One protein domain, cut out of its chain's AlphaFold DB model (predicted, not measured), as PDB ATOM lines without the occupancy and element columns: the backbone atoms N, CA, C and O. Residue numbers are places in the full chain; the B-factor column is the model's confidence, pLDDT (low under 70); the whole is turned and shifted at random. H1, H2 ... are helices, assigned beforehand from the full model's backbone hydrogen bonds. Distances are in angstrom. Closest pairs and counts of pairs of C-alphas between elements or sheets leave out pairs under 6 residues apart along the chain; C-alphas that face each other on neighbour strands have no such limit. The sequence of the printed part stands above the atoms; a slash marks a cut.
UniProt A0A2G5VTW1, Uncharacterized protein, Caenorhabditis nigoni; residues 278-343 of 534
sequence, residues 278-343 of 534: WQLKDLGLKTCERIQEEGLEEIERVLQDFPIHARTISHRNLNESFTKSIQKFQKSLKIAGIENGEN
ATOM      1  N   TRP A 278       8.735 -43.654 -24.477       72.62
ATOM      2  CA  TRP A 278       9.445 -43.606 -23.192       72.62
ATOM      3  C   TRP A 278       8.600 -43.002 -22.063       72.62
ATOM      4  O   TRP A 278       8.785 -43.382 -20.913       72.62
ATOM      5  N   GLN A 279       7.642 -42.124 -22.381       73.94
ATOM      6  CA  GLN A 279       6.715 -41.548 -21.401       73.94
ATOM      7  C   GLN A 279       5.687 -42.577 -20.915       73.94
ATOM      8  O   GLN A 279       5.178 -42.436 -19.809       73.94
ATOM      9  N   LEU A 280       5.408 -43.612 -21.715       79.69
ATOM     10  CA  LEU A 280       4.444 -44.666 -21.384       79.69
ATOM     11  C   LEU A 280       4.990 -45.697 -20.390       79.69
ATOM     12  O   LEU A 280       4.220 -46.232 -19.600       79.69
ATOM     13  N   LYS A 281       6.304 -45.971 -20.407       81.25
ATOM     14  CA  LYS A 281       6.913 -47.044 -19.595       81.25
ATOM     15  C   LYS A 281       6.649 -46.882 -18.099       81.25
ATOM     16  O   LYS A 281       6.310 -47.849 -17.427       81.25
ATOM     17  N   ASP A 282       6.769 -45.650 -17.619       83.62
ATOM     18  CA  ASP A 282       6.694 -45.331 -16.194       83.62
ATOM     19  C   ASP A 282       5.360 -44.681 -15.804       83.62
ATOM     20  O   ASP A 282       5.163 -44.304 -14.648       83.62
ATOM     21  N   LEU A 283       4.439 -44.531 -16.763       87.00
ATOM     22  CA  LEU A 283       3.209 -43.770 -16.577       87.00
ATOM     23  C   LEU A 283       2.358 -44.343 -15.440       87.00
ATOM     24  O   LEU A 283       1.951 -43.590 -14.566       87.00
ATOM     25  N   GLY A 284       2.172 -45.667 -15.401       88.50
ATOM     26  CA  GLY A 284       1.390 -46.321 -14.347       88.50
ATOM     27  C   GLY A 284       1.939 -46.057 -12.942       88.50
ATOM     28  O   GLY A 284       1.175 -45.743 -12.035       88.50
ATOM     29  N   LEU A 285       3.265 -46.086 -12.767       88.38
ATOM     30  CA  LEU A 285       3.902 -45.792 -11.476       88.38
ATOM     31  C   LEU A 285       3.702 -44.327 -11.066       88.38
ATOM     32  O   LEU A 285       3.393 -44.053  -9.907       88.38
ATOM     33  N   LYS A 286       3.825 -43.395 -12.021       87.75
ATOM     34  CA  LYS A 286       3.598 -41.958 -11.787       87.75
ATOM     35  C   LYS A 286       2.141 -41.668 -11.433       87.75
ATOM     36  O   LYS A 286       1.867 -40.807 -10.601       87.75
ATOM     37  N   THR A 287       1.209 -42.394 -12.047       89.62
ATOM     38  CA  THR A 287      -0.216 -42.325 -11.719       89.62
ATOM     39  C   THR A 287      -0.479 -42.830 -10.303       89.62
ATOM     40  O   THR A 287      -1.187 -42.161  -9.557       89.62
ATOM     41  N   CYS A 288       0.126 -43.948  -9.889       89.00
ATOM     42  CA  CYS A 288      -0.004 -44.447  -8.516       89.00
ATOM     43  C   CYS A 288       0.526 -43.449  -7.478       89.00
ATOM     44  O   CYS A 288      -0.116 -43.251  -6.451       89.00
ATOM     45  N   GLU A 289       1.662 -42.801  -7.751       87.06
ATOM     46  CA  GLU A 289       2.225 -41.774  -6.862       87.06
ATOM     47  C   GLU A 289       1.292 -40.559  -6.748       87.06
ATOM     48  O   GLU A 289       1.019 -40.099  -5.647       87.06
ATOM     49  N   ARG A 290       0.718 -40.098  -7.871       85.50
ATOM     50  CA  ARG A 290      -0.289 -39.021  -7.894       85.50
ATOM     51  C   ARG A 290      -1.517 -39.355  -7.044       85.50
ATOM     52  O   ARG A 290      -1.995 -38.499  -6.311       85.50
ATOM     53  N   ILE A 291      -2.031 -40.575  -7.184       88.31
ATOM     54  CA  ILE A 291      -3.229 -41.053  -6.485       88.31
ATOM     55  C   ILE A 291      -2.990 -41.162  -4.977       88.31
ATOM     56  O   ILE A 291      -3.867 -40.830  -4.181       88.31
ATOM     57  N   GLN A 292      -1.803 -41.624  -4.573       84.00
ATOM     58  CA  GLN A 292      -1.468 -41.829  -3.166       84.00
ATOM     59  C   GLN A 292      -1.574 -40.538  -2.339       84.00
ATOM     60  O   GLN A 292      -1.872 -40.605  -1.150       84.00
ATOM     61  N   GLU A 293      -1.338 -39.378  -2.956       73.94
ATOM     62  CA  GLU A 293      -1.370 -38.072  -2.287       73.94
ATOM     63  C   GLU A 293      -2.781 -37.672  -1.813       73.94
ATOM     64  O   GLU A 293      -2.898 -36.992  -0.795       73.94
ATOM     65  N   GLU A 294      -3.839 -38.076  -2.528       74.62
ATOM     66  CA  GLU A 294      -5.187 -37.488  -2.390       74.62
ATOM     67  C   GLU A 294      -6.323 -38.513  -2.156       74.62
ATOM     68  O   GLU A 294      -7.432 -38.119  -1.802       74.62
ATOM     69  N   GLY A 295      -6.073 -39.827  -2.257       85.31
ATOM     70  CA  GLY A 295      -7.037 -40.872  -1.865       85.31
ATOM     71  C   GLY A 295      -8.016 -41.314  -2.967       85.31
ATOM     72  O   GLY A 295      -7.713 -41.211  -4.152       85.31
ATOM     73  N   LEU A 296      -9.175 -41.876  -2.581       86.88
ATOM     74  CA  LEU A 296     -10.136 -42.534  -3.494       86.88
ATOM     75  C   LEU A 296     -10.832 -41.574  -4.475       86.88
ATOM     76  O   LEU A 296     -11.055 -41.944  -5.624       86.88
ATOM     77  N   GLU A 297     -11.157 -40.353  -4.055       87.50
ATOM     78  CA  GLU A 297     -11.818 -39.365  -4.927       87.50
ATOM     79  C   GLU A 297     -10.913 -38.962  -6.102       87.50
ATOM     80  O   GLU A 297     -11.368 -38.808  -7.236       87.50
ATOM     81  N   GLU A 298      -9.600 -38.874  -5.861       87.12
ATOM     82  CA  GLU A 298      -8.621 -38.599  -6.913       87.12
ATOM     83  C   GLU A 298      -8.463 -39.787  -7.868       87.12
ATOM     84  O   GLU A 298      -8.209 -39.576  -9.053       87.12
ATOM     85  N   ILE A 299      -8.662 -41.027  -7.402       90.81
ATOM     86  CA  ILE A 299      -8.714 -42.198  -8.293       90.81
ATOM     87  C   ILE A 299      -9.845 -42.029  -9.295       90.81
ATOM     88  O   ILE A 299      -9.614 -42.179 -10.492       90.81
ATOM     89  N   GLU A 300     -11.044 -41.697  -8.820       89.75
ATOM     90  CA  GLU A 300     -12.199 -41.502  -9.692       89.75
ATOM     91  C   GLU A 300     -11.934 -40.384 -10.705       89.75
ATOM     92  O   GLU A 300     -12.053 -40.611 -11.910       89.75
ATOM     93  N   ARG A 301     -11.468 -39.220 -10.239       86.88
ATOM     94  CA  ARG A 301     -11.183 -38.070 -11.106       86.88
ATOM     95  C   ARG A 301     -10.108 -38.372 -12.153       86.88
ATOM     96  O   ARG A 301     -10.285 -38.066 -13.329       86.88
ATOM     97  N   VAL A 302      -8.992 -38.975 -11.741       89.31
ATOM     98  CA  VAL A 302      -7.863 -39.267 -12.636       89.31
ATOM     99  C   VAL A 302      -8.203 -40.383 -13.615       89.31
ATOM    100  O   VAL A 302      -7.765 -40.311 -14.760       89.31
ATOM    101  N   LEU A 303      -8.944 -41.412 -13.197       89.50
ATOM    102  CA  LEU A 303      -9.272 -42.545 -14.062       89.50
ATOM    103  C   LEU A 303     -10.409 -42.239 -15.044       89.50
ATOM    104  O   LEU A 303     -10.331 -42.713 -16.177       89.50
ATOM    105  N   GLN A 304     -11.413 -41.437 -14.664       88.94
ATOM    106  CA  GLN A 304     -12.510 -41.049 -15.567       88.94
ATOM    107  C   GLN A 304     -11.993 -40.288 -16.796       88.94
ATOM    108  O   GLN A 304     -12.357 -40.623 -17.922       88.94
ATOM    109  N   ASP A 305     -11.072 -39.343 -16.588       87.38
ATOM    110  CA  ASP A 305     -10.513 -38.481 -17.637       87.38
ATOM    111  C   ASP A 305      -9.011 -38.727 -17.869       87.38
ATOM    112  O   ASP A 305      -8.234 -37.821 -18.199       87.38
ATOM    113  N   PHE A 306      -8.567 -39.981 -17.720       89.06
ATOM    114  CA  PHE A 306      -7.145 -40.339 -17.749       89.06
ATOM    115  C   PHE A 306      -6.358 -39.793 -18.954       89.06
ATOM    116  O   PHE A 306      -5.262 -39.262 -18.744       89.06
ATOM    117  N   PRO A 307      -6.868 -39.836 -20.206       86.25
ATOM    118  CA  PRO A 307      -6.142 -39.299 -21.359       86.25
ATOM    119  C   PRO A 307      -5.800 -37.806 -21.254       86.25
ATOM    120  O   PRO A 307      -4.786 -37.375 -21.803       86.25
ATOM    121  N   ILE A 308      -6.606 -37.020 -20.532       83.31
ATOM    122  CA  ILE A 308      -6.365 -35.589 -20.298       83.31
ATOM    123  C   ILE A 308      -5.225 -35.410 -19.286       83.31
ATOM    124  O   ILE A 308      -4.327 -34.584 -19.472       83.31
ATOM    125  N   HIS A 309      -5.211 -36.224 -18.229       84.25
ATOM    126  CA  HIS A 309      -4.215 -36.143 -17.158       84.25
ATOM    127  C   HIS A 309      -2.865 -36.781 -17.513       84.25
ATOM    128  O   HIS A 309      -1.830 -36.385 -16.964       84.25
ATOM    129  N   ALA A 310      -2.845 -37.732 -18.448       85.31
ATOM    130  CA  ALA A 310      -1.677 -38.549 -18.770       85.31
ATOM    131  C   ALA A 310      -0.430 -37.718 -19.127       85.31
ATOM    132  O   ALA A 310       0.679 -38.045 -18.698       85.31
ATOM    133  N   ARG A 311      -0.594 -36.595 -19.842       80.75
ATOM    134  CA  ARG A 311       0.519 -35.689 -20.172       80.75
ATOM    135  C   ARG A 311       1.148 -35.082 -18.925       80.75
ATOM    136  O   ARG A 311       2.361 -35.188 -18.747       80.75
ATOM    137  N   THR A 312       0.338 -34.478 -18.064       82.88
ATOM    138  CA  THR A 312       0.802 -33.837 -16.827       82.88
ATOM    139  C   THR A 312       1.480 -34.849 -15.908       82.88
ATOM    140  O   THR A 312       2.551 -34.574 -15.368       82.88
ATOM    141  N   ILE A 313       0.913 -36.053 -15.796       85.62
ATOM    142  CA  ILE A 313       1.475 -37.142 -14.989       85.62
ATOM    143  C   ILE A 313       2.816 -37.613 -15.566       85.62
ATOM    144  O   ILE A 313       3.770 -37.810 -14.815       85.62
ATOM    145  N   SER A 314       2.944 -37.722 -16.892       84.25
ATOM    146  CA  SER A 314       4.178 -38.194 -17.537       84.25
ATOM    147  C   SER A 314       5.408 -37.327 -17.240       84.25
ATOM    148  O   SER A 314       6.529 -37.842 -17.243       84.25
ATOM    149  N   HIS A 315       5.214 -36.035 -16.958       82.44
ATOM    150  CA  HIS A 315       6.285 -35.085 -16.654       82.44
ATOM    151  C   HIS A 315       6.703 -35.068 -15.180       82.44
ATOM    152  O   HIS A 315       7.717 -34.453 -14.855       82.44
ATOM    153  N   ARG A 316       5.975 -35.751 -14.286       84.00
ATOM    154  CA  ARG A 316       6.388 -35.882 -12.885       84.00
ATOM    155  C   ARG A 316       7.639 -36.755 -12.770       84.00
ATOM    156  O   ARG A 316       7.818 -37.718 -13.525       84.00
ATOM    157  N   ASN A 317       8.502 -36.409 -11.823       84.12
ATOM    158  CA  ASN A 317       9.646 -37.234 -11.456       84.12
ATOM    159  C   ASN A 317       9.186 -38.325 -10.495       84.12
ATOM    160  O   ASN A 317       8.358 -38.057  -9.633       84.12
ATOM    161  N   LEU A 318       9.730 -39.529 -10.658       83.31
ATOM    162  CA  LEU A 318       9.409 -40.658  -9.794       83.31
ATOM    163  C   LEU A 318      10.301 -40.681  -8.565       83.31
ATOM    164  O   LEU A 318      11.522 -40.543  -8.671       83.31
ATOM    165  N   ASN A 319       9.704 -40.972  -7.416       87.50
ATOM    166  CA  ASN A 319      10.458 -41.310  -6.224       87.50
ATOM    167  C   ASN A 319      10.984 -42.761  -6.290       87.50
ATOM    168  O   ASN A 319      10.226 -43.736  -6.380       87.50
ATOM    169  N   GLU A 320      12.307 -42.933  -6.207       86.38
ATOM    170  CA  GLU A 320      12.943 -44.259  -6.243       86.38
ATOM    171  C   GLU A 320      12.528 -45.155  -5.069       86.38
ATOM    172  O   GLU A 320      12.440 -46.378  -5.217       86.38
ATOM    173  N   SER A 321      12.274 -44.567  -3.895       88.06
ATOM    174  CA  SER A 321      11.853 -45.311  -2.701       88.06
ATOM    175  C   SER A 321      10.485 -45.969  -2.910       88.06
ATOM    176  O   SER A 321      10.292 -47.153  -2.614       88.06
ATOM    177  N   PHE A 322       9.557 -45.222  -3.512       85.88
ATOM    178  CA  PHE A 322       8.212 -45.691  -3.834       85.88
ATOM    179  C   PHE A 322       8.243 -46.822  -4.869       85.88
ATOM    180  O   PHE A 322       7.664 -47.890  -4.660       85.88
ATOM    181  N   THR A 323       9.037 -46.647  -5.926       86.31
ATOM    182  CA  THR A 323       9.205 -47.651  -6.987       86.31
ATOM    183  C   THR A 323       9.745 -48.979  -6.445       86.31
ATOM    184  O   THR A 323       9.228 -50.048  -6.775       86.31
ATOM    185  N   LYS A 324      10.754 -48.935  -5.561       89.81
ATOM    186  CA  LYS A 324      11.311 -50.143  -4.924       89.81
ATOM    187  C   LYS A 324      10.273 -50.868  -4.063       89.81
ATOM    188  O   LYS A 324      10.274 -52.099  -4.032       89.81
ATOM    189  N   SER A 325       9.393 -50.134  -3.384       89.75
ATOM    190  CA  SER A 325       8.311 -50.711  -2.573       89.75
ATOM    191  C   SER A 325       7.271 -51.427  -3.438       89.75
ATOM    192  O   SER A 325       6.967 -52.592  -3.172       89.75
ATOM    193  N   ILE A 326       6.821 -50.804  -4.532       88.00
ATOM    194  CA  ILE A 326       5.898 -51.433  -5.493       88.00
ATOM    195  C   ILE A 326       6.516 -52.697  -6.095       88.00
ATOM    196  O   ILE A 326       5.875 -53.742  -6.133       88.00
ATOM    197  N   GLN A 327       7.782 -52.648  -6.515       87.56
ATOM    198  CA  GLN A 327       8.457 -53.808  -7.104       87.56
ATOM    199  C   GLN A 327       8.584 -54.986  -6.128       87.56
ATOM    200  O   GLN A 327       8.502 -56.140  -6.548       87.56
ATOM    201  N   LYS A 328       8.788 -54.728  -4.828       90.50
ATOM    202  CA  LYS A 328       8.773 -55.784  -3.800       90.50
ATOM    203  C   LYS A 328       7.387 -56.416  -3.685       90.50
ATOM    204  O   LYS A 328       7.293 -57.640  -3.687       90.50
ATOM    205  N   PHE A 329       6.335 -55.600  -3.655       88.25
ATOM    206  CA  PHE A 329       4.955 -56.077  -3.564       88.25
ATOM    207  C   PHE A 329       4.515 -56.858  -4.816       88.25
ATOM    208  O   PHE A 329       3.922 -57.931  -4.717       88.25
ATOM    209  N   GLN A 330       4.907 -56.403  -6.007       87.62
ATOM    210  CA  GLN A 330       4.684 -57.138  -7.257       87.62
ATOM    211  C   GLN A 330       5.368 -58.510  -7.251       87.62
ATOM    212  O   GLN A 330       4.808 -59.475  -7.759       87.62
ATOM    213  N   LYS A 331       6.565 -58.638  -6.658       88.94
ATOM    214  CA  LYS A 331       7.229 -59.946  -6.527       88.94
ATOM    215  C   LYS A 331       6.438 -60.899  -5.631       88.94
ATOM    216  O   LYS A 331       6.314 -62.064  -5.995       88.94
ATOM    217  N   SER A 332       5.888 -60.429  -4.509       88.19
ATOM    218  CA  SER A 332       5.025 -61.267  -3.664       88.19
ATOM    219  C   SER A 332       3.736 -61.680  -4.377       88.19
ATOM    220  O   SER A 332       3.346 -62.840  -4.282       88.19
ATOM    221  N   LEU A 333       3.119 -60.782  -5.149       84.94
ATOM    222  CA  LEU A 333       1.909 -61.093  -5.918       84.94
ATOM    223  C   LEU A 333       2.166 -62.103  -7.044       84.94
ATOM    224  O   LEU A 333       1.373 -63.020  -7.232       84.94
ATOM    225  N   LYS A 334       3.317 -62.014  -7.721       85.69
ATOM    226  CA  LYS A 334       3.726 -63.004  -8.731       85.69
ATOM    227  C   LYS A 334       3.881 -64.405  -8.157       85.69
ATOM    228  O   LYS A 334       3.527 -65.371  -8.820       85.69
ATOM    229  N   ILE A 335       4.383 -64.525  -6.925       86.38
ATOM    230  CA  ILE A 335       4.459 -65.818  -6.224       86.38
ATOM    231  C   ILE A 335       3.049 -66.370  -5.962       86.38
ATOM    232  O   ILE A 335       2.841 -67.575  -6.066       86.38
ATOM    233  N   ALA A 336       2.079 -65.495  -5.684       79.50
ATOM    234  CA  ALA A 336       0.669 -65.850  -5.530       79.50
ATOM    235  C   ALA A 336      -0.073 -66.075  -6.869       79.50
ATOM    236  O   ALA A 336      -1.266 -66.365  -6.859       79.50
ATOM    237  N   GLY A 337       0.614 -65.968  -8.013       80.44
ATOM    238  CA  GLY A 337       0.041 -66.219  -9.338       80.44
ATOM    239  C   GLY A 337      -0.726 -65.047  -9.957       80.44
ATOM    240  O   GLY A 337      -1.519 -65.285 -10.864       80.44
ATOM    241  N   ILE A 338      -0.510 -63.815  -9.478       83.19
ATOM    242  CA  ILE A 338      -1.057 -62.582 -10.069       83.19
ATOM    243  C   ILE A 338       0.051 -61.902 -10.880       83.19
ATOM    244  O   ILE A 338       1.097 -61.526 -10.331       83.19
ATOM    245  N   GLU A 339      -0.154 -61.765 -12.187       83.00
ATOM    246  CA  GLU A 339       0.817 -61.151 -13.092       83.00
ATOM    247  C   GLU A 339       0.723 -59.615 -13.115       83.00
ATOM    248  O   GLU A 339      -0.184 -58.985 -12.573       83.00
ATOM    249  N   ASN A 340       1.720 -58.973 -13.730       81.50
ATOM    250  CA  ASN A 340       1.730 -57.518 -13.854       81.50
ATOM    251  C   ASN A 340       0.657 -57.066 -14.853       81.50
ATOM    252  O   ASN A 340       0.693 -57.486 -16.006       81.50
ATOM    253  N   GLY A 341      -0.201 -56.131 -14.440       79.25
ATOM    254  CA  GLY A 341      -1.259 -55.583 -15.293       79.25
ATOM    255  C   GLY A 341      -2.569 -56.368 -15.241       79.25
ATOM    256  O   GLY A 341      -3.499 -56.009 -15.950       79.25
ATOM    257  N   GLU A 342      -2.661 -57.400 -14.402       81.88
ATOM    258  CA  GLU A 342      -3.926 -58.080 -14.142       81.88
ATOM    259  C   GLU A 342      -4.731 -57.344 -13.069       81.88
ATOM    260  O   GLU A 342      -4.221 -57.018 -11.993       81.88
ATOM    261  N   ASN A 343      -6.013 -57.127 -13.353       83.19
ATOM    262  CA  ASN A 343      -6.986 -56.673 -12.373       83.19
ATOM    263  C   ASN A 343      -7.631 -57.889 -11.694       83.19
ATOM    264  O   ASN A 343      -8.086 -58.823 -12.362       83.19
TER     265      ASN A 343
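AT A GLANCE: This is residues 278 to 343 of the 534 residues of an uncharacterized protein of Caenorhabditis nigoni (UniProt A0A2G5VTW1). The longest helix, H5, reaches away from a small cluster of short helices, where H2 and H3 run opposite ways and H4 lies across one end of both. Residues 332 to 337 stick out, and residues 338 to 343 fold back. The printed part has 66 residues, 48 of them in five named helices, H1 to H5 in order along the chain, with no named strand; its class is all helix, and it is only just compact, close to loose, with a radius of gyration of the C-alphas of 12.7 A and spans of 35 by 22 by 22 A.

IN THESE COORDINATES: H5, residues 320 to 335, measures 23.2 A, ending at C-alpha (4.459, -65.818, -6.224). H2 is residues 283 to 292, H3 296 to 304, H4 306 to 314; H1, 278 to 281, begins at C-alpha (9.445, -43.606, -23.192).

HOW THE PARTS SIT: H5 is close but not clearly touching H2; their closest C-alphas, Leu 285 and Thr 323, are 7.2 A apart. H2 touches H4, about perpendicular at 86 degrees, closest at C-alphas 283 and 314, 5.7 A. In H2, H3 and H5 every O i to N i+4 pair is within hydrogen-bond range; in H4, 3 of 5.

THE WHOLE: The printed part has no cut, its links are tight, and no printed residue is under 70 in pLDDT.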